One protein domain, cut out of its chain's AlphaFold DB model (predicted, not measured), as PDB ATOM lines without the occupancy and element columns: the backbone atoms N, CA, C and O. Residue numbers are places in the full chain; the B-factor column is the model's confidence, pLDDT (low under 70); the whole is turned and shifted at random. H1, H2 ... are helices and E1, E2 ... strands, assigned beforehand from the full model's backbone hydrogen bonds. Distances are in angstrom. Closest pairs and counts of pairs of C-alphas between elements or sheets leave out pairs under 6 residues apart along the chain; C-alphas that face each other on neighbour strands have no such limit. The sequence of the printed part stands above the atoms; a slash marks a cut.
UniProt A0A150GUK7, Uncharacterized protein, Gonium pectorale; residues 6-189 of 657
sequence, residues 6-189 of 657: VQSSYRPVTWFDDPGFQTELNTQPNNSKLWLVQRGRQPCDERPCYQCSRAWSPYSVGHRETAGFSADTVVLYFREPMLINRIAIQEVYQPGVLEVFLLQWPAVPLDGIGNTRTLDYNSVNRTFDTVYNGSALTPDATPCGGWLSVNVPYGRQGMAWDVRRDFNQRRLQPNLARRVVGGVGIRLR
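This is residues 6 to 189 of the 657 residues of an uncharacterized protein of Gonium pectorale (UniProt A0A150GUK7). Little regular structure: amid long loops, the twisted antiparallel sheet E1 E6 E3 E4 has a small antiparallel sheet, E2 E5, over part of one face. Three named helices and six named strands hold 55 of 184 printed residues, class mixed. The whole is compact, radius of gyration of the C-alphas 17.2 A, spans 50 by 39 by 29 A.

H1, residues 21 to 27, begins at C-alpha 21 (-52.416, -19.116, -7.652). Then come H2 33 to 36, E1 73 to 82, E2 86 to 90, E3 97 to 104, E4 130 to 133, E5 147 to 151 and H3 174 to 177. E6, 181 to 188, 20.6 A long, ends at (-54.850, -27.613, 15.068).

N 76 of E1 and O 184 of E6 are within hydrogen-bond range, 2.8 A. The closest C-alphas of E4 and E5, Tyr 132 and Val 150, are 6.4 A apart. H2 only grazes the larger sheet; H1 and H3 are not on it. In H1 every O i to N i+4 pair is within hydrogen-bond range.

The printed part has no cut. Residues 160 to 168 stand free; 54 residues have pLDDT under 70.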
ATOM      1  N   VAL A   6     -47.848 -20.562   1.118       89.94
ATOM      2  CA  VAL A   6     -48.472 -21.596   1.949       89.94
ATOM      3  C   VAL A   6     -48.419 -22.934   1.223       89.94
ATOM      4  O   VAL A   6     -48.260 -22.994   0.004       89.94
ATOM      5  N   GLN A   7     -48.527 -24.018   1.980       85.56
ATOM      6  CA  GLN A   7     -48.668 -25.360   1.420       85.56
ATOM      7  C   GLN A   7     -49.919 -25.462   0.550       85.56
ATOM      8  O   GLN A   7     -50.987 -24.960   0.916       85.56
ATOM      9  N   SER A   8     -49.787 -26.181  -0.556       76.94
ATOM     10  CA  SER A   8     -50.842 -26.366  -1.538       76.94
ATOM     11  C   SER A   8     -51.046 -27.850  -1.843       76.94
ATOM     12  O   SER A   8     -50.267 -28.705  -1.414       76.94
ATOM     13  N   SER A   9     -52.114 -28.181  -2.567       71.06
ATOM     14  CA  SER A   9     -52.419 -29.573  -2.918       71.06
ATOM     15  C   SER A   9     -51.481 -30.133  -3.992       71.06
ATOM     16  O   SER A   9     -51.324 -31.349  -4.084       71.06
ATOM     17  N   TYR A  10     -50.852 -29.266  -4.789       71.38
ATOM     18  CA  TYR A  10     -50.048 -29.659  -5.951       71.38
ATOM     19  C   TYR A  10     -48.550 -29.386  -5.786       71.38
ATOM     20  O   TYR A  10     -47.748 -29.955  -6.528       71.38
ATOM     21  N   ARG A  11     -48.151 -28.513  -4.850       78.19
ATOM     22  CA  ARG A  11     -46.754 -28.108  -4.644       78.19
ATOM     23  C   ARG A  11     -46.425 -27.983  -3.152       78.19
ATOM     24  O   ARG A  11     -47.302 -27.647  -2.359       78.19
ATOM     25  N   PRO A  12     -45.151 -28.183  -2.755       80.62
ATOM     26  CA  PRO A  12     -44.730 -27.989  -1.367       80.62
ATOM     27  C   PRO A  12     -45.012 -26.576  -0.836       80.62
ATOM     28  O   PRO A  12     -45.354 -26.416   0.335       80.62
ATOM     29  N   VAL A  13     -44.884 -25.565  -1.705       88.62
ATOM     30  CA  VAL A  13     -45.234 -24.164  -1.445       88.62
ATOM     31  C   VAL A  13     -45.813 -23.552  -2.719       88.62
ATOM     32  O   VAL A  13     -45.199 -23.670  -3.779       88.62
ATOM     33  N   THR A  14     -46.954 -22.879  -2.594       89.88
ATOM     34  CA  THR A  14     -47.508 -21.975  -3.613       89.88
ATOM     35  C   THR A  14     -47.460 -20.552  -3.067       89.88
ATOM     36  O   THR A  14     -47.856 -20.308  -1.921       89.88
ATOM     37  N   TRP A  15     -46.976 -19.610  -3.875       90.19
ATOM     38  CA  TRP A  15     -46.902 -18.194  -3.522       90.19
ATOM     39  C   TRP A  15     -48.092 -17.413  -4.076       90.19
ATOM     40  O   TRP A  15     -48.591 -17.713  -5.156       90.19
ATOM     41  N   PHE A  16     -48.529 -16.380  -3.356       88.44
ATOM     42  CA  PHE A  16     -49.641 -15.507  -3.755       88.44
ATOM     43  C   PHE A  16     -49.480 -14.909  -5.165       88.44
ATOM     44  O   PHE A  16     -50.467 -14.672  -5.856       88.44
ATOM     45  N   ASP A  17     -48.240 -14.647  -5.573       88.25
ATOM     46  CA  ASP A  17     -47.860 -14.064  -6.857       88.25
ATOM     47  C   ASP A  17     -47.531 -15.105  -7.942       88.25
ATOM     48  O   ASP A  17     -47.146 -14.728  -9.050       88.25
ATOM     49  N   ASP A  18     -47.698 -16.405  -7.669       88.88
ATOM     50  CA  ASP A  18     -47.510 -17.434  -8.688       88.88
ATOM     51  C   ASP A  18     -48.590 -17.304  -9.786       88.88
ATOM     52  O   ASP A  18     -49.779 -17.200  -9.467       88.88
ATOM     53  N   PRO A  19     -48.235 -17.407 -11.085       85.31
ATOM     54  CA  PRO A  19     -49.186 -17.266 -12.196       85.31
ATOM     55  C   PRO A  19     -50.412 -18.199 -12.144       85.31
ATOM     56  O   PRO A  19     -51.420 -17.923 -12.786       85.31
ATOM     57  N   GLY A  20     -50.340 -19.302 -11.389       85.38
ATOM     58  CA  GLY A  20     -51.425 -20.272 -11.205       85.38
ATOM     59  C   GLY A  20     -52.186 -20.164  -9.879       85.38
ATOM     60  O   GLY A  20     -53.084 -20.972  -9.651       85.38
ATOM     61  N   PHE A  21     -51.858 -19.201  -9.007       89.88
ATOM     62  CA  PHE A  21     -52.416 -19.116  -7.652       89.88
ATOM     63  C   PHE A  21     -53.951 -19.058  -7.649       89.88
ATOM     64  O   PHE A  21     -54.604 -19.814  -6.933       89.88
ATOM     65  N   GLN A  22     -54.544 -18.191  -8.480       88.06
ATOM     66  CA  GLN A  22     -56.003 -18.032  -8.531       88.06
ATOM     67  C   GLN A  22     -56.701 -19.261  -9.113       88.06
ATOM     68  O   GLN A  22     -57.762 -19.655  -8.639       88.06
ATOM     69  N   THR A  23     -56.095 -19.910 -10.107       87.31
ATOM     70  CA  THR A  23     -56.604 -21.170 -10.659       87.31
ATOM     71  C   THR A  23     -56.620 -22.264  -9.591       87.31
ATOM     72  O   THR A  23     -57.605 -22.990  -9.461       87.31
ATOM     73  N   GLU A  24     -55.563 -22.351  -8.782       85.75
ATOM     74  CA  GLU A  24     -55.468 -23.319  -7.690       85.75
ATOM     75  C   GLU A  24     -56.474 -23.022  -6.565       85.75
ATOM     76  O   GLU A  24     -57.174 -23.930  -6.111       85.75
ATOM     77  N   LEU A  25     -56.619 -21.752  -6.173       86.38
ATOM     78  CA  LEU A  25     -57.610 -21.316  -5.187       86.38
ATOM     79  C   LEU A  25     -59.040 -21.644  -5.641       86.38
ATOM     80  O   LEU A  25     -59.818 -22.196  -4.867       86.38
ATOM     81  N   ASN A  26     -59.364 -21.383  -6.909       83.94
ATOM     82  CA  ASN A  26     -60.690 -21.638  -7.477       83.94
ATOM     83  C   ASN A  26     -61.007 -23.130  -7.651       83.94
ATOM     84  O   ASN A  26     -62.172 -23.489  -7.806       83.94
ATOM     85  N   THR A  27     -59.998 -24.006  -7.611       80.88
ATOM     86  CA  THR A  27     -60.204 -25.461  -7.679       80.88
ATOM     87  C   THR A  27     -60.785 -26.007  -6.370       80.88
ATOM     88  O   THR A  27     -61.561 -26.960  -6.380       80.88
ATOM     89  N   GLN A  28     -60.432 -25.397  -5.233       72.25
ATOM     90  CA  GLN A  28     -60.977 -25.709  -3.908       72.25
ATOM     91  C   GLN A  28     -61.350 -24.399  -3.200       72.25
ATOM     92  O   GLN A  28     -60.659 -23.969  -2.279       72.25
ATOM     93  N   PRO A  29     -62.432 -23.727  -3.632       72.50
ATOM     94  CA  PRO A  29     -62.753 -22.384  -3.158       72.50
ATOM     95  C   PRO A  29     -63.171 -22.372  -1.684       72.50
ATOM     96  O   PRO A  29     -63.019 -21.351  -1.023       72.50
ATOM     97  N   ASN A  30     -63.634 -23.505  -1.156       73.06
ATOM     98  CA  ASN A  30     -63.974 -23.673   0.249       73.06
ATOM     99  C   ASN A  30     -62.883 -24.487   0.948       73.06
ATOM    100  O   ASN A  30     -62.422 -25.493   0.410       73.06
ATOM    101  N   ASN A  31     -62.507 -24.083   2.162       76.81
ATOM    102  CA  ASN A  31     -61.543 -24.805   2.996       76.81
ATOM    103  C   ASN A  31     -60.129 -24.961   2.389       76.81
ATOM    104  O   ASN A  31     -59.437 -25.938   2.671       76.81
ATOM    105  N   SER A  32     -59.665 -24.011   1.569       82.56
ATOM    106  CA  SER A  32     -58.293 -24.017   1.030       82.56
ATOM    107  C   SER A  32     -57.307 -23.253   1.914       82.56
ATOM    108  O   SER A  32     -57.577 -22.133   2.351       82.56
ATOM    109  N   LYS A  33     -56.109 -23.829   2.114       85.62
ATOM    110  CA  LYS A  33     -54.980 -23.177   2.807       85.62
ATOM    111  C   LYS A  33     -54.558 -21.869   2.118       85.62
ATOM    112  O   LYS A  33     -54.068 -20.960   2.787       85.62
ATOM    113  N   LEU A  34     -54.792 -21.743   0.807       87.44
ATOM    114  CA  LEU A  34     -54.443 -20.564   0.004       87.44
ATOM    115  C   LEU A  34     -55.153 -19.283   0.483       87.44
ATOM    116  O   LEU A  34     -54.588 -18.193   0.381       87.44
ATOM    117  N   TRP A  35     -56.328 -19.393   1.118       87.12
ATOM    118  CA  TRP A  35     -57.017 -18.244   1.724       87.12
ATOM    119  C   TRP A  35     -56.233 -17.567   2.858       87.12
ATOM    120  O   TRP A  35     -56.500 -16.407   3.194       87.12
ATOM    121  N   LEU A  36     -55.239 -18.247   3.443       86.88
ATOM    122  CA  LEU A  36     -54.399 -17.679   4.498       86.88
ATOM    123  C   LEU A  36     -53.396 -16.641   3.979       86.88
ATOM    124  O   LEU A  36     -53.006 -15.769   4.753       86.88
ATOM    125  N   VAL A  37     -53.021 -16.703   2.695       89.44
ATOM    126  CA  VAL A  37     -52.060 -15.771   2.064       89.44
ATOM    127  C   VAL A  37     -52.687 -14.893   0.975       89.44
ATOM    128  O   VAL A  37     -52.040 -13.968   0.482       89.44
ATOM    129  N   GLN A  38     -53.960 -15.124   0.630       86.81
ATOM    130  CA  GLN A  38     -54.729 -14.265  -0.272       86.81
ATOM    131  C   GLN A  38     -54.848 -12.838   0.291       86.81
ATOM    132  O   GLN A  38     -55.377 -12.612   1.383       86.81
ATOM    133  N   ARG A  39     -54.395 -11.852  -0.490       85.50
ATOM    134  CA  ARG A  39     -54.512 -10.426  -0.148       85.50
ATOM    135  C   ARG A  39     -55.911  -9.884  -0.453       85.50
ATOM    136  O   ARG A  39     -56.602 -10.384  -1.339       85.50
ATOM    137  N   GLY A  40     -56.313  -8.845   0.282       76.75
ATOM    138  CA  GLY A  40     -57.590  -8.151   0.065       76.75
ATOM    139  C   GLY A  40     -58.831  -8.972   0.431       76.75
ATOM    140  O   GLY A  40     -59.921  -8.667  -0.045       76.75
ATOM    141  N   ARG A  41     -58.685 -10.022   1.251       77.19
ATOM    142  CA  ARG A  41     -59.825 -10.809   1.733       77.19
ATOM    143  C   ARG A  41     -60.708  -9.960   2.650       77.19
ATOM    144  O   ARG A  41     -60.199  -9.277   3.538       77.19
ATOM    145  N   GLN A  42     -62.021 -10.038   2.462       70.94
ATOM    146  CA  GLN A  42     -62.968  -9.495   3.435       70.94
ATOM    147  C   GLN A  42     -62.909 -10.314   4.739       70.94
ATOM    148  O   GLN A  42     -62.680 -11.528   4.665       70.94
ATOM    149  N   PRO A  43     -63.081  -9.683   5.916       69.12
ATOM    150  CA  PRO A  43     -63.185 -10.390   7.189       69.12
ATOM    151  C   PRO A  43     -64.333 -11.411   7.179       69.12
ATOM    152  O   PRO A  43     -65.324 -11.233   6.471       69.12
ATOM    153  N   CYS A  44     -64.209 -12.481   7.970       70.25
ATOM    154  CA  CYS A  44     -65.328 -13.387   8.238       70.25
ATOM    155  C   CYS A  44     -66.374 -12.659   9.109       70.25
ATOM    156  O   CYS A  44     -66.364 -12.813  10.327       70.25
ATOM    157  N   ASP A  45     -67.261 -11.879   8.492       63.94
ATOM    158  CA  ASP A  45     -68.389 -11.214   9.170       63.94
ATOM    159  C   ASP A  45     -69.690 -12.039   9.102       63.94
ATOM    160  O   ASP A  45     -70.741 -11.631   9.601       63.94
ATOM    161  N   GLU A  46     -69.628 -13.225   8.492       61.47
ATOM    162  CA  GLU A  46     -70.766 -14.123   8.321       61.47
ATOM    163  C   GLU A  46     -71.251 -14.642   9.684       61.47
ATOM    164  O   GLU A  46     -70.570 -15.400  10.383       61.47
ATOM    165  N   ARG A  47     -72.458 -14.218  10.079       63.19
ATOM    166  CA  ARG A  47     -73.205 -14.821  11.184       63.19
ATOM    167  C   ARG A  47     -74.224 -15.795  10.603       63.19
ATOM    168  O   ARG A  47     -75.070 -15.362   9.824       63.19
ATOM    169  N   PRO A  48     -74.222 -17.063  11.039       67.25
ATOM    170  CA  PRO A  48     -73.418 -17.639  12.124       67.25
ATOM    171  C   PRO A  48     -71.983 -18.040  11.710       67.25
ATOM    172  O   PRO A  48     -71.754 -18.491  10.595       67.25
ATOM    173  N   CYS A  49     -71.025 -17.944  12.645       72.81
ATOM    174  CA  CYS A  49     -69.573 -18.075  12.403       72.81
ATOM    175  C   CYS A  49     -69.100 -19.391  11.753       72.81
ATOM    176  O   CYS A  49     -68.001 -19.443  11.208       72.81
ATOM    177  N   TYR A  50     -69.915 -20.448  11.769       73.00
ATOM    178  CA  TYR A  50     -69.615 -21.710  11.086       73.00
ATOM    179  C   TYR A  50     -69.766 -21.638   9.557       73.00
ATOM    180  O   TYR A  50     -69.433 -22.605   8.877       73.00
ATOM    181  N   GLN A  51     -70.283 -20.532   9.009       72.06
ATOM    182  CA  GLN A  51     -70.519 -20.380   7.571       72.06
ATOM    183  C   GLN A  51     -69.354 -19.752   6.803       72.06
ATOM    184  O   GLN A  51     -69.435 -19.742   5.581       72.06
ATOM    185  N   CYS A  52     -68.257 -19.331   7.461       76.44
ATOM    186  CA  CYS A  52     -67.173 -18.627   6.768       76.44
ATOM    187  C   CYS A  52     -66.503 -19.488   5.681       76.44
ATOM    188  O   CYS A  52     -65.561 -20.241   5.937       76.44
ATOM    189  N   SER A  53     -66.960 -19.307   4.441       69.31
ATOM    190  CA  SER A  53     -66.559 -20.065   3.243       69.31
ATOM    191  C   SER A  53     -65.054 -20.015   2.938       69.31
ATOM    192  O   SER A  53     -64.505 -20.911   2.299       69.31
ATOM    193  N   ARG A  54     -64.363 -18.989   3.448       77.56
ATOM    194  CA  ARG A  54     -62.934 -18.711   3.223       77.56
ATOM    195  C   ARG A  54     -62.043 -19.071   4.416       77.56
ATOM    196  O   ARG A  54     -60.846 -18.785   4.393       77.56
ATOM    197  N   ALA A  55     -62.606 -19.663   5.468       78.38
ATOM    198  CA  ALA A  55     -61.825 -20.212   6.569       78.38
ATOM    199  C   ALA A  55     -61.236 -21.575   6.176       78.38
ATOM    200  O   ALA A  55     -61.841 -22.341   5.426       78.38
ATOM    201  N   TRP A  56     -60.049 -21.877   6.697       83.88
ATOM    202  CA  TRP A  56     -59.445 -23.202   6.590       83.88
ATOM    203  C   TRP A  56     -59.630 -23.972   7.902       83.88
ATOM    204  O   TRP A  56     -59.513 -23.402   8.985       83.88
ATOM    205  N   SER A  57     -59.893 -25.271   7.798       78.62
ATOM    206  CA  SER A  57     -60.128 -26.197   8.899       78.62
ATOM    207  C   SER A  57     -59.566 -27.595   8.583       78.62
ATOM    208  O   SER A  57     -59.593 -28.044   7.429       78.62
ATOM    209  N   PRO A  58     -59.080 -28.319   9.606       74.94
ATOM    210  CA  PRO A  58     -58.502 -29.647   9.460       74.94
ATOM    211  C   PRO A  58     -59.605 -30.720   9.517       74.94
ATOM    212  O   PRO A  58     -59.766 -31.410  10.524       74.94
ATOM    213  N   TYR A  59     -60.421 -30.837   8.464       67.94
ATOM    214  CA  TYR A  59     -61.523 -31.809   8.423       67.94
ATOM    215  C   TYR A  59     -61.070 -33.214   7.997       67.94
ATOM    216  O   TYR A  59     -60.274 -33.383   7.075       67.94
ATOM    217  N   SER A  60     -61.629 -34.233   8.658       49.44
ATOM    218  CA  SER A  60     -61.201 -35.643   8.617       49.44
ATOM    219  C   SER A  60     -61.596 -36.433   7.361       49.44
ATOM    220  O   SER A  60     -61.270 -37.614   7.269       49.44
ATOM    221  N   VAL A  61     -62.318 -35.843   6.404       44.72
ATOM    222  CA  VAL A  61     -62.914 -36.606   5.294       44.72
ATOM    223  C   VAL A  61     -62.274 -36.206   3.968       44.72
ATOM    224  O   VAL A  61     -62.589 -35.172   3.392       44.72
ATOM    225  N   GLY A  62     -61.364 -37.049   3.476       48.44
ATOM    226  CA  GLY A  62     -60.930 -37.053   2.073       48.44
ATOM    227  C   GLY A  62     -59.754 -36.146   1.689       48.44
ATOM    228  O   GLY A  62     -59.254 -36.277   0.572       48.44
ATOM    229  N   HIS A  63     -59.252 -35.283   2.577       50.28
ATOM    230  CA  HIS A  63     -58.021 -34.538   2.305       50.28
ATOM    231  C   HIS A  63     -56.803 -35.459   2.461       50.28
ATOM    232  O   HIS A  63     -56.352 -35.743   3.570       50.28
ATOM    233  N   ARG A  64     -56.294 -35.960   1.326       52.41
ATOM    234  CA  ARG A  64     -54.997 -36.649   1.248       52.41
ATOM    235  C   ARG A  64     -53.909 -35.745   1.833       52.41
ATOM    236  O   ARG A  64     -53.991 -34.526   1.691       52.41
ATOM    237  N   GLU A  65     -52.894 -36.348   2.452       55.06
ATOM    238  CA  GLU A  65     -51.662 -35.653   2.837       55.06
ATOM    239  C   GLU A  65     -51.180 -34.804   1.652       55.06
ATOM    240  O   GLU A  65     -50.869 -35.321   0.577       55.06
ATOM    241  N   THR A  66     -51.195 -33.482   1.813       56.53
ATOM    242  CA  THR A  66     -50.773 -32.556   0.761       56.53
ATOM    243  C   THR A  66     -49.258 -32.632   0.676       56.53
ATOM    244  O   THR A  66     -48.608 -32.217   1.628       56.53
ATOM    245  N   ALA A  67     -48.695 -33.182  -0.404       58.75
ATOM    246  CA  ALA A  67     -47.258 -33.147  -0.704       58.75
ATOM    247  C   ALA A  67     -46.317 -33.436   0.500       58.75
ATOM    248  O   ALA A  67     -45.298 -32.768   0.658       58.75
ATOM    249  N   GLY A  68     -46.667 -34.409   1.358       57.56
ATOM    250  CA  GLY A  68     -45.879 -34.797   2.542       57.56
ATOM    251  C   GLY A  68     -46.163 -34.025   3.841       57.56
ATOM    252  O   GLY A  68     -45.407 -34.159   4.798       57.56
ATOM    253  N   PHE A  69     -47.240 -33.234   3.910       66.00
ATOM    254  CA  PHE A  69     -47.625 -32.458   5.095       66.00
ATOM    255  C   PHE A  69     -48.937 -32.950   5.729       66.00
ATOM    256  O   PHE A  69     -49.889 -33.308   5.031       66.00
ATOM    257  N   SER A  70     -49.006 -32.910   7.067       71.50
ATOM    258  CA  SER A  70     -50.183 -33.335   7.841       71.50
ATOM    259  C   SER A  70     -51.401 -32.438   7.590       71.50
ATOM    260  O   SER A  70     -51.286 -31.212   7.509       71.50
ATOM    261  N   ALA A  71     -52.593 -33.040   7.524       75.19
ATOM    262  CA  ALA A  71     -53.856 -32.333   7.293       75.19
ATOM    263  C   ALA A  71     -54.275 -31.423   8.466       75.19
ATOM    264  O   ALA A  71     -55.079 -30.515   8.290       75.19
ATOM    265  N   ASP A  72     -53.719 -31.652   9.657       82.75
ATOM    266  CA  ASP A  72     -53.971 -30.846  10.860       82.75
ATOM    267  C   ASP A  72     -52.985 -29.690  11.055       82.75
ATOM    268  O   ASP A  72     -53.071 -28.951  12.037       82.75
ATOM    269  N   THR A  73     -52.047 -29.533  10.123       85.12
ATOM    270  CA  THR A  73     -50.975 -28.554  10.209       85.12
ATOM    271  C   THR A  73     -50.976 -27.676   8.965       85.12
ATOM    272  O   THR A  73     -51.091 -28.154   7.832       85.12
ATOM    273  N   VAL A  74     -50.818 -26.372   9.167       87.88
ATOM    274  CA  VAL A  74     -50.603 -25.409   8.090       87.88
ATOM    275  C   VAL A  74     -49.326 -24.631   8.342       87.88
ATOM    276  O   VAL A  74     -49.071 -24.195   9.460       87.88
ATOM    277  N   VAL A  75     -48.509 -24.479   7.302       90.25
ATOM    278  CA  VAL A  75     -47.261 -23.714   7.358       90.25
ATOM    279  C   VAL A  75     -47.333 -22.571   6.361       90.25
ATOM    280  O   VAL A  75     -47.594 -22.782   5.175       90.25
ATOM    281  N   LEU A  76     -47.102 -21.368   6.872       92.25
ATOM    282  CA  LEU A  76     -46.972 -20.129   6.126       92.25
ATOM    283  C   LEU A  76     -45.485 -19.830   5.934       92.25
ATOM    284  O   LEU A  76     -44.737 -19.812   6.908       92.25
ATOM    285  N   TYR A  77     -45.059 -19.578   4.703       91.38
ATOM    286  CA  TYR A  77     -43.657 -19.371   4.345       91.38
ATOM    287  C   TYR A  77     -43.367 -17.916   3.976       91.38
ATOM    288  O   TYR A  77     -44.218 -17.188   3.448       91.38
ATOM    289  N   PHE A  78     -42.119 -17.522   4.213       88.12
ATOM    290  CA  PHE A  78     -41.548 -16.245   3.812       88.12
ATOM    291  C   PHE A  78     -40.412 -16.484   2.816       88.12
ATOM    292  O   PHE A  78     -39.562 -17.349   3.029       88.12
ATOM    293  N   ARG A  79     -40.385 -15.702   1.729       81.69
ATOM    294  CA  ARG A  79     -39.250 -15.697   0.786       81.69
ATOM    295  C   ARG A  79     -38.001 -15.082   1.434       81.69
ATOM    296  O   ARG A  79     -36.881 -15.521   1.196       81.69
ATOM    297  N   GLU A  80     -38.214 -14.089   2.289       80.44
ATOM    298  CA  GLU A  80     -37.177 -13.304   2.957       80.44
ATOM    299  C   GLU A  80     -37.004 -13.728   4.427       80.44
ATOM    300  O   GLU A  80     -37.942 -14.262   5.025       80.44
ATOM    301  N   PRO A  81     -35.820 -13.511   5.030       81.00
ATOM    302  CA  PRO A  81     -35.613 -13.755   6.453       81.00
ATOM    303  C   PRO A  81     -36.445 -12.775   7.287       81.00
ATOM    304  O   PRO A  81     -36.221 -11.568   7.249       81.00
ATOM    305  N   MET A  82     -37.387 -13.294   8.076       81.38
ATOM    306  CA  MET A  82     -38.288 -12.473   8.887       81.38
ATOM    307  C   MET A  82     -37.877 -12.442  10.355       81.38
ATOM    308  O   MET A  82     -37.548 -13.470  10.941       81.38
ATOM    309  N   LEU A  83     -37.982 -11.273  10.983       83.44
ATOM    310  CA  LEU A  83     -38.002 -11.144  12.439       83.44
ATOM    311  C   LEU A  83     -39.452 -10.977  12.888       83.44
ATOM    312  O   LEU A  83     -40.166 -10.107  12.387       83.44
ATOM    313  N   ILE A  84     -39.901 -11.836  13.801       82.25
ATOM    314  CA  ILE A  84     -41.303 -11.902  14.222       82.25
ATOM    315  C   ILE A  84     -41.367 -11.704  15.731       82.25
ATOM    316  O   ILE A  84     -40.790 -12.478  16.488       82.25
ATOM    317  N   ASN A  85     -42.104 -10.683  16.167       82.38
ATOM    318  CA  ASN A  85     -42.321 -10.417  17.592       82.38
ATOM    319  C   ASN A  85     -43.630 -11.045  18.089       82.38
ATOM    320  O   ASN A  85     -43.717 -11.508  19.226       82.38
ATOM    321  N   ARG A  86     -44.650 -11.073  17.226       83.88
ATOM    322  CA  ARG A  86     -46.012 -11.484  17.564       83.88
ATOM    323  C   ARG A  86     -46.697 -12.142  16.371       83.88
ATOM    324  O   ARG A  86     -46.545 -11.683  15.240       83.88
ATOM    325  N   ILE A  87     -47.479 -13.180  16.643       87.00
ATOM    326  CA  ILE A  87     -48.341 -13.876  15.685       87.00
ATOM    327  C   ILE A  87     -49.780 -13.746  16.190       87.00
ATOM    328  O   ILE A  87     -50.063 -14.070  17.340       87.00
ATOM    329  N   ALA A  88     -50.683 -13.258  15.343       85.94
ATOM    330  CA  ALA A  88     -52.106 -13.158  15.649       85.94
ATOM    331  C   ALA A  88     -52.891 -14.101  14.729       85.94
ATOM    332  O   ALA A  88     -52.762 -14.023  13.507       85.94
ATOM    333  N   ILE A  89     -53.688 -14.992  15.315       86.38
ATOM    334  CA  ILE A  89     -54.487 -16.004  14.621       86.38
ATOM    335  C   ILE A  89     -55.950 -15.753  14.966       86.38
ATOM    336  O   ILE A  89     -56.299 -15.697  16.138       86.38
ATOM    337  N   GLN A  90     -56.807 -15.596  13.963       85.12
ATOM    338  CA  GLN A  90     -58.246 -15.478  14.177       85.12
ATOM    339  C   GLN A  90     -58.877 -16.872  14.133       85.12
ATOM    340  O   GLN A  90     -58.922 -17.499  13.074       85.12
ATOM    341  N   GLU A  91     -59.357 -17.360  15.271       83.69
ATOM    342  CA  GLU A  91     -60.075 -18.629  15.371       83.69
ATOM    343  C   GLU A  91     -61.562 -18.367  15.115       83.69
ATOM    344  O   GLU A  91     -62.244 -17.758  15.927       83.69
ATOM    345  N   VAL A  92     -62.069 -18.762  13.945       79.62
ATOM    346  CA  VAL A  92     -63.410 -18.351  13.487       79.62
ATOM    347  C   VAL A  92     -64.522 -19.194  14.124       79.62
ATOM    348  O   VAL A  92     -65.510 -18.653  14.621       79.62
ATOM    349  N   TYR A  93     -64.361 -20.516  14.142       74.12
ATOM    350  CA  TYR A  93     -65.354 -21.463  14.648       74.12
ATOM    351  C   TYR A  93     -64.654 -22.574  15.426       74.12
ATOM    352  O   TYR A  93     -63.711 -23.160  14.901       74.12
ATOM    353  N   GLN A  94     -65.127 -22.826  16.654       75.00
ATOM    354  CA  GLN A  94     -64.566 -23.769  17.629       75.00
ATOM    355  C   GLN A  94     -63.038 -23.597  17.807       75.00
ATOM    356  O   GLN A  94     -62.268 -24.217  17.101       75.00
ATOM    357  N   PRO A  95     -62.518 -22.786  18.736       74.31
ATOM    358  CA  PRO A  95     -61.067 -22.661  18.920       74.31
ATOM    359  C   PRO A  95     -60.358 -24.015  19.119       74.31
ATOM    360  O   PRO A  95     -60.890 -24.962  19.719       74.31
ATOM    361  N   GLY A  96     -59.156 -24.138  18.562       78.81
ATOM    362  CA  GLY A  96     -58.501 -25.430  18.389       78.81
ATOM    363  C   GLY A  96     -57.018 -25.385  18.046       78.81
ATOM    364  O   GLY A  96     -56.476 -26.439  17.711       78.81
ATOM    365  N   VAL A  97     -56.349 -24.229  18.116       86.56
ATOM    366  CA  VAL A  97     -54.887 -24.173  17.966       86.56
ATOM    367  C   VAL A  97     -54.219 -24.935  19.111       86.56
ATOM    368  O   VAL A  97     -54.354 -24.588  20.280       86.56
ATOM    369  N   LEU A  98     -53.484 -25.993  18.769       86.44
ATOM    370  CA  LEU A  98     -52.712 -26.798  19.715       86.44
ATOM    371  C   LEU A  98     -51.275 -26.307  19.823       86.44
ATOM    372  O   LEU A  98     -50.674 -26.366  20.890       86.44
ATOM    373  N   GLU A  99     -50.701 -25.852  18.716       88.75
ATOM    374  CA  GLU A  99     -49.288 -25.505  18.671       88.75
ATOM    375  C   GLU A  99     -49.022 -24.438  17.615       88.75
ATOM    376  O   GLU A  99     -49.574 -24.500  16.516       88.75
ATOM    377  N   VAL A 100     -48.144 -23.488  17.934       91.31
ATOM    378  CA  VAL A 100     -47.547 -22.579  16.949       91.31
ATOM    379  C   VAL A 100     -46.038 -22.719  17.030       91.31
ATOM    380  O   VAL A 100     -45.463 -22.648  18.118       91.31
ATOM    381  N   PHE A 101     -45.401 -22.918  15.884       92.12
ATOM    382  CA  PHE A 101     -43.968 -23.154  15.774       92.12
ATOM    383  C   PHE A 101     -43.336 -22.317  14.662       92.12
ATOM    384  O   PHE A 101     -44.009 -21.868  13.733       92.12
ATOM    385  N   LEU A 102     -42.029 -22.100  14.763       92.00
ATOM    386  CA  LEU A 102     -41.236 -21.331  13.811       92.00
ATOM    387  C   LEU A 102     -40.317 -22.254  13.011       92.00
ATOM    388  O   LEU A 102     -39.743 -23.194  13.549       92.00
ATOM    389  N   LEU A 103     -40.133 -21.951  11.731       89.50
ATOM    390  CA  LEU A 103     -39.153 -22.613  10.875       89.50
ATOM    391  C   LEU A 103     -37.958 -21.695  10.657       89.50
ATOM    392  O   LEU A 103     -38.122 -20.512  10.351       89.50
ATOM    393  N   GLN A 104     -36.754 -22.243  10.795       87.62
ATOM    394  CA  GLN A 104     -35.526 -21.500  10.535       87.62
ATOM    395  C   GLN A 104     -35.467 -21.045   9.068       87.62
ATOM    396  O   GLN A 104     -35.897 -21.762   8.166       87.62
ATOM    397  N   TRP A 105     -34.945 -19.841   8.822       84.50
ATOM    398  CA  TRP A 105     -34.676 -19.398   7.456       84.50
ATOM    399  C   TRP A 105     -33.361 -20.008   6.919       84.50
ATOM    400  O   TRP A 105     -32.365 -20.006   7.647       84.50
ATOM    401  N   PRO A 106     -33.311 -20.462   5.653       84.25
ATOM    402  CA  PRO A 106     -34.419 -20.519   4.700       84.25
ATOM    403  C   PRO A 106     -35.305 -21.754   4.923       84.25
ATOM    404  O   PRO A 106     -34.809 -22.875   4.997       84.25
ATOM    405  N   ALA A 107     -36.627 -21.561   4.969       86.69
ATOM    406  CA  ALA A 107     -37.583 -22.664   5.141       86.69
ATOM    407  C   ALA A 107     -37.965 -23.355   3.819       86.69
ATOM    408  O   ALA A 107     -38.634 -24.384   3.829       86.69
ATOM    409  N   VAL A 108     -37.543 -22.796   2.687       86.44
ATOM    410  CA  VAL A 108     -37.772 -23.307   1.330       86.44
ATOM    411  C   VAL A 108     -36.437 -23.370   0.581       86.44
ATOM    412  O   VAL A 108     -35.531 -22.605   0.925       86.44
ATOM    413  N   PRO A 109     -36.288 -24.239  -0.434       82.31
ATOM    414  CA  PRO A 109     -35.103 -24.241  -1.282       82.31
ATOM    415  C   PRO A 109     -34.905 -22.882  -1.962       82.31
ATOM    416  O   PRO A 109     -35.841 -22.334  -2.544       82.31
ATOM    417  N   LEU A 110     -33.687 -22.343  -1.875       72.75
ATOM    418  CA  LEU A 110     -33.276 -21.100  -2.530       72.75
ATOM    419  C   LEU A 110     -31.958 -21.333  -3.272       72.75
ATOM    420  O   LEU A 110     -30.990 -21.837  -2.687       72.75
ATOM    421  N   ASP A 111     -31.913 -20.927  -4.539       64.06
ATOM    422  CA  ASP A 111     -30.731 -21.066  -5.385       64.06
ATOM    423  C   ASP A 111     -29.518 -20.356  -4.758       64.06
ATOM    424  O   ASP A 111     -29.530 -19.154  -4.486       64.06
ATOM    425  N   GLY A 112     -28.447 -21.117  -4.504       62.25
ATOM    426  CA  GLY A 112     -27.187 -20.603  -3.955       62.25
ATOM    427  C   GLY A 112     -27.085 -20.497  -2.425       62.25
ATOM    428  O   GLY A 112     -26.052 -20.032  -1.951       62.25
ATOM    429  N   ILE A 113     -28.093 -20.933  -1.648       64.81
ATOM    430  CA  ILE A 113     -28.079 -20.894  -0.160       64.81
ATOM    431  C   ILE A 113     -28.028 -22.309   0.471       64.81
ATOM    432  O   ILE A 113     -27.933 -22.468   1.684       64.81
ATOM    433  N   GLY A 114     -27.991 -23.367  -0.345       58.38
ATOM    434  CA  GLY A 114     -27.641 -24.726   0.098       58.38
ATOM    435  C   GLY A 114     -28.744 -25.513   0.817       58.38
ATOM    436  O   GLY A 114     -28.523 -26.679   1.132       58.38
ATOM    437  N   ASN A 115     -29.935 -24.940   1.041       69.06
ATOM    438  CA  ASN A 115     -31.085 -25.727   1.487       69.06
ATOM    439  C   ASN A 115     -31.711 -26.464   0.292       69.06
ATOM    440  O   ASN A 115     -32.133 -25.839  -0.680       69.06
ATOM    441  N   THR A 116     -31.770 -27.793   0.371       69.19
ATOM    442  CA  THR A 116     -32.284 -28.671  -0.689       69.19
ATOM    443  C   THR A 116     -33.720 -29.135  -0.450       69.19
ATOM    444  O   THR A 116     -34.302 -29.747  -1.344       69.19
ATOM    445  N   ARG A 117     -34.320 -28.847   0.720       82.94
ATOM    446  CA  ARG A 117     -35.696 -29.264   1.048       82.94
ATOM    447  C   ARG A 117     -36.536 -28.152   1.677       82.94
ATOM    448  O   ARG A 117     -36.034 -27.299   2.404       82.94
ATOM    449  N   THR A 118     -37.845 -28.220   1.467       85.62
ATOM    450  CA  THR A 118     -38.810 -27.414   2.226       85.62
ATOM    451  C   THR A 118     -38.913 -27.951   3.653       85.62
ATOM    452  O   THR A 118     -39.080 -29.155   3.850       85.62
ATOM    453  N   LEU A 119     -38.781 -27.073   4.646       87.94
ATOM    454  CA  LEU A 119     -38.918 -27.419   6.057       87.94
ATOM    455  C   LEU A 119     -40.394 -27.571   6.435       87.94
ATOM    456  O   LEU A 119     -41.265 -26.859   5.939       87.94
ATOM    457  N   ASP A 120     -40.661 -28.494   7.346       84.25
ATOM    458  CA  ASP A 120     -41.991 -28.902   7.789       84.25
ATOM    459  C   ASP A 120     -42.057 -29.013   9.322       84.25
ATOM    460  O   ASP A 120     -41.095 -28.702  10.024       84.25
ATOM    461  N   TYR A 121     -43.182 -29.494   9.858       83.06
ATOM    462  CA  TYR A 121     -43.331 -29.722  11.302       83.06
ATOM    463  C   TYR A 121     -42.267 -30.673  11.881       83.06
ATOM    464  O   TYR A 121     -41.830 -30.493  13.014       83.06
ATOM    465  N   ASN A 122     -41.801 -31.657  11.106       82.88
ATOM    466  CA  ASN A 122     -40.767 -32.594  11.552       82.88
ATOM    467  C   ASN A 122     -39.370 -31.959  11.616       82.88
ATOM    468  O   ASN A 122     -38.459 -32.520  12.220       82.88
ATOM    469  N   SER A 123     -39.197 -30.788  11.004       83.06
ATOM    470  CA  SER A 123     -37.948 -30.026  11.009       83.06
ATOM    471  C   SER A 123     -37.814 -29.095  12.227       83.06
ATOM    472  O   SER A 123     -36.800 -28.415  12.362       83.06
ATOM    473  N   VAL A 124     -38.825 -29.054  13.100       83.00
ATOM    474  CA  VAL A 124     -38.924 -28.152  14.256       83.00
ATOM    475  C   VAL A 124     -38.154 -28.711  15.448       83.00
ATOM    476  O   VAL A 124     -38.433 -29.817  15.920       83.00
ATOM    477  N   ASN A 125     -37.251 -27.917  16.023       82.12
ATOM    478  CA  ASN A 125     -36.707 -28.221  17.339       82.12
ATOM    479  C   ASN A 125     -37.711 -27.783  18.414       82.12
ATOM    480  O   ASN A 125     -37.734 -26.623  18.824       82.12
ATOM    481  N   ARG A 126     -38.543 -28.720  18.889       76.81
ATOM    482  CA  ARG A 126     -39.669 -28.454  19.811       76.81
ATOM    483  C   ARG A 126     -39.296 -27.693  21.088       76.81
ATOM    484  O   ARG A 126     -40.161 -27.073  21.695       76.81
ATOM    485  N   THR A 127     -38.032 -27.729  21.506       71.75
ATOM    486  CA  THR A 127     -37.553 -27.001  22.689       71.75
ATOM    487  C   THR A 127     -37.390 -25.500  22.437       71.75
ATOM    488  O   THR A 127     -37.554 -24.711  23.362       71.75
ATOM    489  N   PHE A 128     -37.068 -25.094  21.207       71.69
ATOM    490  CA  PHE A 128     -36.680 -23.712  20.889       71.69
ATOM    491  C   PHE A 128     -37.570 -23.040  19.839       71.69
ATOM    492  O   PHE A 128     -37.648 -21.813  19.796       71.69
ATOM    493  N   ASP A 129     -38.233 -23.832  19.003       83.50
ATOM    494  CA  ASP A 129     -38.996 -23.351  17.855       83.50
ATOM    495  C   ASP A 129     -40.506 -23.320  18.110       83.50
ATOM    496  O   ASP A 129     -41.223 -22.599  17.418       83.50
ATOM    497  N   THR A 130     -41.001 -24.053  19.111       87.88
ATOM    498  CA  THR A 130     -42.407 -24.008  19.527       87.88
ATOM    499  C   THR A 130     -42.642 -22.776  20.404       87.88
ATOM    500  O   THR A 130     -42.138 -22.680  21.520       87.88
ATOM    501  N   VAL A 131     -43.419 -21.818  19.893       87.88
ATOM    502  CA  VAL A 131     -43.707 -20.526  20.548       87.88
ATOM    503  C   VAL A 131     -45.062 -20.495  21.253       87.88
ATOM    504  O   VAL A 131     -45.320 -19.621  22.075       87.88
ATOM    505  N   TYR A 132     -45.922 -21.467  20.961       87.38
ATOM    506  CA  TYR A 132     -47.174 -21.694  21.670       87.38
ATOM    507  C   TYR A 132     -47.449 -23.189  21.761       87.38
ATOM    508  O   TYR A 132     -47.337 -23.894  20.760       87.38
ATOM    509  N   ASN A 133     -47.848 -23.648  22.945       84.81
ATOM    510  CA  ASN A 133     -48.292 -25.014  23.189       84.81
ATOM    511  C   ASN A 133     -49.568 -24.968  24.042       84.81
ATOM    512  O   ASN A 133     -49.522 -24.734  25.251       84.81
ATOM    513  N   GLY A 134     -50.712 -25.126  23.385       72.69
ATOM    514  CA  GLY A 134     -52.021 -25.200  24.013       72.69
ATOM    515  C   GLY A 134     -52.218 -26.585  24.620       72.69
ATOM    516  O   GLY A 134     -52.394 -27.571  23.906       72.69
ATOM    517  N   SER A 135     -52.196 -26.687  25.952       56.84
ATOM    518  CA  SER A 135     -52.517 -27.941  26.639       56.84
ATOM    519  C   SER A 135     -53.948 -28.366  26.300       56.84
ATOM    520  O   SER A 135     -54.874 -27.575  26.478       56.84
ATOM    521  N   ALA A 136     -54.145 -29.625  25.905       51.50
ATOM    522  CA  ALA A 136     -55.431 -30.222  25.518       51.50
ATOM    523  C   ALA A 136     -56.535 -30.239  26.611       51.50
ATOM    524  O   ALA A 136     -57.550 -30.909  26.446       51.50
ATOM    525  N   LEU A 137     -56.347 -29.551  27.742       44.00
ATOM    526  CA  LEU A 137     -57.077 -29.785  28.992       44.00
ATOM    527  C   LEU A 137     -58.175 -28.777  29.341       44.00
ATOM    528  O   LEU A 137     -58.845 -28.956  30.354       44.00
ATOM    529  N   THR A 138     -58.458 -27.791  28.496       43.31
ATOM    530  CA  THR A 138     -59.725 -27.049  28.586       43.31
ATOM    531  C   THR A 138     -60.197 -26.703  27.182       43.31
ATOM    532  O   THR A 138     -59.583 -25.844  26.551       43.31
ATOM    533  N   PRO A 139     -61.254 -27.360  26.666       51.66
ATOM    534  CA  PRO A 139     -61.909 -26.915  25.449       51.66
ATOM    535  C   PRO A 139     -62.396 -25.486  25.682       51.66
ATOM    536  O   PRO A 139     -63.194 -25.258  26.592       51.66
ATOM    537  N   ASP A 140     -61.921 -24.532  24.887       52.72
ATOM    538  CA  ASP A 140     -62.656 -23.285  24.746       52.72
ATOM    539  C   ASP A 140     -64.022 -23.657  24.160       52.72
ATOM    540  O   ASP A 140     -64.125 -24.212  23.063       52.72
ATOM    541  N   ALA A 141     -65.062 -23.499  24.973       54.69
ATOM    542  CA  ALA A 141     -66.417 -23.912  24.640       54.69
ATOM    543  C   ALA A 141     -67.163 -22.832  23.842       54.69
ATOM    544  O   ALA A 141     -68.354 -23.002  23.571       54.69
ATOM    545  N   THR A 142     -66.508 -21.720  23.486       63.81
ATOM    546  CA  THR A 142     -67.129 -20.693  22.651       63.81
ATOM    547  C   THR A 142     -67.311 -21.204  21.212       63.81
ATOM    548  O   THR A 142     -66.345 -21.604  20.562       63.81
ATOM    549  N   PRO A 143     -68.550 -21.222  20.675       67.06
ATOM    550  CA  PRO A 143     -68.801 -21.680  19.308       67.06
ATOM    551  C   PRO A 143     -68.106 -20.810  18.256       67.06
ATOM    552  O   PRO A 143     -67.591 -21.336  17.275       67.06
ATOM    553  N   CYS A 144     -68.067 -19.495  18.476       75.12
ATOM    554  CA  CYS A 144     -67.328 -18.544  17.653       75.12
ATOM    555  C   CYS A 144     -66.094 -18.098  18.433       75.12
ATOM    556  O   CYS A 144     -66.242 -17.584  19.542       75.12
ATOM    557  N   GLY A 145     -64.909 -18.335  17.878       71.62
ATOM    558  CA  GLY A 145     -63.652 -17.997  18.539       71.62
ATOM    559  C   GLY A 145     -63.281 -16.517  18.415       71.62
ATOM    560  O   GLY A 145     -64.043 -15.690  17.910       71.62
ATOM    561  N   GLY A 146     -62.086 -16.184  18.902       76.62
ATOM    562  CA  GLY A 146     -61.524 -14.835  18.874       76.62
ATOM    563  C   GLY A 146     -60.108 -14.801  18.306       76.62
ATOM    564  O   GLY A 146     -59.668 -15.702  17.594       76.62
ATOM    565  N   TRP A 147     -59.375 -13.733  18.616       81.69
ATOM    566  CA  TRP A 147     -57.970 -13.614  18.243       81.69
ATOM    567  C   TRP A 147     -57.070 -14.299  19.273       81.69
ATOM    568  O   TRP A 147     -56.943 -13.829  20.403       81.69
ATOM    569  N   LEU A 148     -56.378 -15.357  18.861       83.38
ATOM    570  CA  LEU A 148     -55.246 -15.918  19.581       83.38
ATOM    571  C   LEU A 148     -53.994 -15.093  19.277       83.38
ATOM    572  O   LEU A 148     -53.553 -14.978  18.134       83.38
ATOM    573  N   SER A 149     -53.396 -14.532  20.324       85.94
ATOM    574  CA  SER A 149     -52.167 -13.752  20.240       85.94
ATOM    575  C   SER A 149     -51.001 -14.527  20.842       85.94
ATOM    576  O   SER A 149     -50.946 -14.720  22.054       85.94
ATOM    577  N   VAL A 150     -50.045 -14.916  20.006       85.06
ATOM    578  CA  VAL A 150     -48.838 -15.645  20.399       85.06
ATOM    579  C   VAL A 150     -47.633 -14.712  20.358       85.06
ATOM    580  O   VAL A 150     -47.289 -14.168  19.307       85.06
ATOM    581  N   ASN A 151     -46.977 -14.538  21.505       83.44
ATOM    582  CA  ASN A 151     -45.724 -13.795  21.601       83.44
ATOM    583  C   ASN A 151     -44.553 -14.736  21.312       83.44
ATOM    584  O   ASN A 151     -44.455 -15.811  21.900       83.44
ATOM    585  N   VAL A 152     -43.648 -14.325  20.427       81.44
ATOM    586  CA  VAL A 152     -42.413 -15.075  20.172       81.44
ATOM    587  C   VAL A 152     -41.470 -14.868  21.372       81.44
ATOM    588  O   VAL A 152     -41.381 -13.738  21.836       81.44
ATOM    589  N   PRO A 153     -40.787 -15.885  21.929       74.19
ATOM    590  CA  PRO A 153     -39.863 -15.716  23.061       74.19
ATOM    591  C   PRO A 153     -38.664 -14.817  22.734       74.19
ATOM    592  O   PRO A 153     -38.190 -14.815  21.600       74.19
ATOM    593  N   TYR A 154     -38.104 -14.120  23.732       66.00
ATOM    594  CA  TYR A 154     -37.016 -13.135  23.556       66.00
ATOM    595  C   TYR A 154     -35.803 -13.661  22.765       66.00
ATOM    596  O   TYR A 154     -35.229 -12.949  21.944       66.00
ATOM    597  N   GLY A 155     -35.455 -14.944  22.926       64.81
ATOM    598  CA  GLY A 155     -34.377 -15.589  22.162       64.81
ATOM    599  C   GLY A 155     -34.616 -15.672  20.645       64.81
ATOM    600  O   GLY A 155     -33.671 -15.923  19.900       64.81
ATOM    601  N   ARG A 156     -35.856 -15.451  20.187       66.69
ATOM    602  CA  ARG A 156     -36.314 -15.509  18.787       66.69
ATOM    603  C   ARG A 156     -37.011 -14.216  18.321       66.69
ATOM    604  O   ARG A 156     -37.360 -14.122  17.150       66.69
ATOM    605  N   GLN A 157     -37.192 -13.224  19.201       65.38
ATOM    606  CA  GLN A 157     -37.749 -11.909  18.852       65.38
ATOM    607  C   GLN A 157     -36.768 -11.071  18.014       65.38
ATOM    608  O   GLN A 157     -35.547 -11.276  18.044       65.38
ATOM    609  N   GLY A 158     -37.314 -10.102  17.276       57.47
ATOM    610  CA  GLY A 158     -36.550  -9.126  16.506       57.47
ATOM    611  C   GLY A 158     -35.627  -8.264  17.370       57.47
ATOM    612  O   GLY A 158     -35.916  -7.996  18.533       57.47
ATOM    613  N   MET A 159     -34.487  -7.854  16.806       58.84
ATOM    614  CA  MET A 159     -33.537  -6.960  17.477       58.84
ATOM    615  C   MET A 159     -33.958  -5.497  17.304       58.84
ATOM    616  O   MET A 159     -34.462  -5.126  16.248       58.84
ATOM    617  N   ALA A 160     -33.685  -4.664  18.309       50.19
ATOM    618  CA  ALA A 160     -33.856  -3.209  18.259       50.19
ATOM    619  C   ALA A 160     -32.668  -2.482  17.583       50.19
ATOM    620  O   ALA A 160     -32.426  -1.311  17.848       50.19
ATOM    621  N   TRP A 161     -31.863  -3.188  16.780       47.06
ATOM    622  CA  TRP A 161     -30.659  -2.642  16.143       47.06
ATOM    623  C   TRP A 161     -30.936  -2.289  14.683       47.06
ATOM    624  O   TRP A 161     -31.613  -3.050  13.987       47.06
ATOM    625  N   ASP A 162     -30.346  -1.193  14.206       41.31
ATOM    626  CA  ASP A 162     -30.384  -0.817  12.793       41.31
ATOM    627  C   ASP A 162     -29.761  -1.914  11.921       41.31
ATOM    628  O   ASP A 162     -28.570  -2.236  12.001       41.31
ATOM    629  N   VAL A 163     -30.579  -2.505  11.051       45.59
ATOM    630  CA  VAL A 163     -30.108  -3.448  10.037       45.59
ATOM    631  C   VAL A 163     -29.384  -2.639   8.957       45.59
ATOM    632  O   VAL A 163     -30.004  -1.847   8.250       45.59
ATOM    633  N   ARG A 164     -28.057  -2.813   8.836       43.00
ATOM    634  CA  ARG A 164     -27.235  -2.126   7.820       43.00
ATOM    635  C   ARG A 164     -27.835  -2.305   6.418       43.00
ATOM    636  O   ARG A 164     -28.163  -3.426   6.033       43.00
ATOM    637  N   ARG A 165     -27.907  -1.212   5.645       40.16
ATOM    638  CA  ARG A 165     -28.520  -1.155   4.299       40.16
ATOM    639  C   ARG A 165     -27.878  -2.093   3.263       40.16
ATOM    640  O   ARG A 165     -28.518  -2.402   2.267       40.16
ATOM    641  N   ASP A 166     -26.678  -2.607   3.531       41.38
ATOM    642  CA  ASP A 166     -25.892  -3.428   2.594       41.38
ATOM    643  C   ASP A 166     -26.105  -4.946   2.777       41.38
ATOM    644  O   ASP A 166     -25.290  -5.762   2.332       41.38
ATOM    645  N   PHE A 167     -27.168  -5.354   3.481       50.69
ATOM    646  CA  PHE A 167     -27.447  -6.758   3.788       50.69
ATOM    647  C   PHE A 167     -27.754  -7.556   2.508       50.69
ATOM    648  O   PHE A 167     -28.881  -7.584   2.016       50.69
ATOM    649  N   ASN A 168     -26.746  -8.236   1.956       49.19
ATOM    650  CA  ASN A 168     -26.956  -9.176   0.862       49.19
ATOM    651  C   ASN A 168     -27.492 -10.517   1.397       49.19
ATOM    652  O   ASN A 168     -27.056 -11.032   2.429       49.19
ATOM    653  N   GLN A 169     -28.441 -11.106   0.666       51.19
ATOM    654  CA  GLN A 169     -29.174 -12.334   1.020       51.19
ATOM    655  C   GLN A 169     -28.283 -13.578   1.232       51.19
ATOM    656  O   GLN A 169     -28.783 -14.632   1.606       51.19
ATOM    657  N   ARG A 170     -26.964 -13.489   1.000       53.56
ATOM    658  CA  ARG A 170     -26.030 -14.625   1.027       53.56
ATOM    659  C   ARG A 170     -25.260 -14.780   2.342       53.56
ATOM    660  O   ARG A 170     -24.626 -15.816   2.529       53.56
ATOM    661  N   ARG A 171     -25.271 -13.793   3.250       58.91
ATOM    662  CA  ARG A 171     -24.503 -13.851   4.513       58.91
ATOM    663  C   ARG A 171     -25.260 -13.245   5.696       58.91
ATOM    664  O   ARG A 171     -25.076 -12.082   6.041       58.91
ATOM    665  N   LEU A 172     -26.068 -14.065   6.370       64.94
ATOM    666  CA  LEU A 172     -26.600 -13.722   7.690       64.94
ATOM    667  C   LEU A 172     -25.499 -13.843   8.747       64.94
ATOM    668  O   LEU A 172     -24.805 -14.857   8.816       64.94
ATOM    669  N   GLN A 173     -25.356 -12.828   9.600       65.56
ATOM    670  CA  GLN A 173     -24.477 -12.922  10.765       65.56
ATOM    671  C   GLN A 173     -24.935 -14.068  11.690       65.56
ATOM    672  O   GLN A 173     -26.146 -14.265  11.836       65.56
ATOM    673  N   PRO A 174     -24.021 -14.783  12.376       66.19
ATOM    674  CA  PRO A 174     -24.367 -15.963  13.178       66.19
ATOM    675  C   PRO A 174     -25.466 -15.723  14.227       66.19
ATOM    676  O   PRO A 174     -26.310 -16.587  14.456       66.19
ATOM    677  N   ASN A 175     -25.495 -14.529  14.826       65.31
ATOM    678  CA  ASN A 175     -26.485 -14.163  15.842       65.31
ATOM    679  C   ASN A 175     -27.875 -13.893  15.249       65.31
ATOM    680  O   ASN A 175     -28.883 -14.210  15.877       65.31
ATOM    681  N   LEU A 176     -27.932 -13.355  14.027       71.62
ATOM    682  CA  LEU A 176     -29.178 -13.088  13.311       71.62
ATOM    683  C   LEU A 176     -29.735 -14.377  12.686       71.62
ATOM    684  O   LEU A 176     -30.936 -14.620  12.758       71.62
ATOM    685  N   ALA A 177     -28.862 -15.254  12.179       71.00
ATOM    686  CA  ALA A 177     -29.211 -16.554  11.598       71.00
ATOM    687  C   ALA A 177     -30.000 -17.471  12.554       71.00
ATOM    688  O   ALA A 177     -30.777 -18.315  12.111       71.00
ATOM    689  N   ARG A 178     -29.822 -17.297  13.872       71.19
ATOM    690  CA  ARG A 178     -30.553 -18.041  14.912       71.19
ATOM    691  C   ARG A 178     -31.944 -17.483  15.219       71.19
ATOM    692  O   ARG A 178     -32.717 -18.162  15.892       71.19
ATOM    693  N   ARG A 179     -32.249 -16.259  14.779       78.44
ATOM    694  CA  ARG A 179     -33.491 -15.536  15.106       78.44
ATOM    695  C   ARG A 179     -34.403 -15.338  13.905       78.44
ATOM    696  O   ARG A 179     -35.607 -15.207  14.084       78.44
ATOM    697  N   VAL A 180     -33.844 -15.316  12.698       83.50
ATOM    698  CA  VAL A 180     -34.643 -15.154  11.486       83.50
ATOM    699  C   VAL A 180     -35.479 -16.393  11.189       83.50
ATOM    700  O   VAL A 180     -35.030 -17.538  11.287       83.50
ATOM    701  N   VAL A 181     -36.714 -16.129  10.799       86.62
ATOM    702  CA  VAL A 181     -37.756 -17.112  10.552       86.62
ATOM    703  C   VAL A 181     -38.032 -17.170   9.055       86.62
ATOM    704  O   VAL A 181     -38.202 -16.142   8.403       86.62
ATOM    705  N   GLY A 182     -38.072 -18.384   8.512       87.88
ATOM    706  CA  GLY A 182     -38.474 -18.663   7.132       87.88
ATOM    707  C   GLY A 182     -39.929 -19.119   7.007       87.88
ATOM    708  O   GLY A 182     -40.473 -19.116   5.907       87.88
ATOM    709  N   GLY A 183     -40.583 -19.474   8.115       90.62
ATOM    710  CA  GLY A 183     -42.010 -19.785   8.126       90.62
ATOM    711  C   GLY A 183     -42.616 -19.912   9.523       90.62
ATOM    712  O   GLY A 183     -41.905 -20.092  10.508       90.62
ATOM    713  N   VAL A 184     -43.941 -19.820   9.598       92.50
ATOM    714  CA  VAL A 184     -44.749 -20.034  10.806       92.50
ATOM    715  C   VAL A 184     -45.673 -21.214  10.561       92.50
ATOM    716  O   VAL A 184     -46.447 -21.207   9.605       92.50
ATOM    717  N   GLY A 185     -45.613 -22.211  11.431       91.38
ATOM    718  CA  GLY A 185     -46.507 -23.353  11.406       91.38
ATOM    719  C   GLY A 185     -47.533 -23.320  12.528       91.38
ATOM    720  O   GLY A 185     -47.241 -22.890  13.642       91.38
ATOM    721  N   ILE A 186     -48.743 -23.772  12.220       90.81
ATOM    722  CA  ILE A 186     -49.886 -23.820  13.129       90.81
ATOM    723  C   ILE A 186     -50.454 -25.234  13.072       90.81
ATOM    724  O   ILE A 186     -50.844 -25.703  12.001       90.81
ATOM    725  N   ARG A 187     -50.509 -25.906  14.224       87.81
ATOM    726  CA  ARG A 187     -51.132 -27.222  14.381       87.81
ATOM    727  C   ARG A 187     -52.450 -27.075  15.118       87.81
ATOM    728  O   ARG A 187     -52.516 -26.439  16.169       87.81
ATOM    729  N   LEU A 188     -53.487 -27.682  14.567       85.00
ATOM    730  CA  LEU A 188     -54.850 -27.613  15.068       85.00
ATOM    731  C   LEU A 188     -55.309 -28.976  15.601       85.00
ATOM    732  O   LEU A 188     -54.789 -30.028  15.229       85.00
ATOM    733  N   ARG A 189     -56.320 -28.968  16.468       79.06
ATOM    734  CA  ARG A 189     -57.044 -30.172  16.888       79.06
ATOM    735  C   ARG A 189     -57.914 -30.681  15.733       79.06
ATOM    736  O   ARG A 189     -58.627 -29.898  15.114       79.06
TER     737      ARG A 189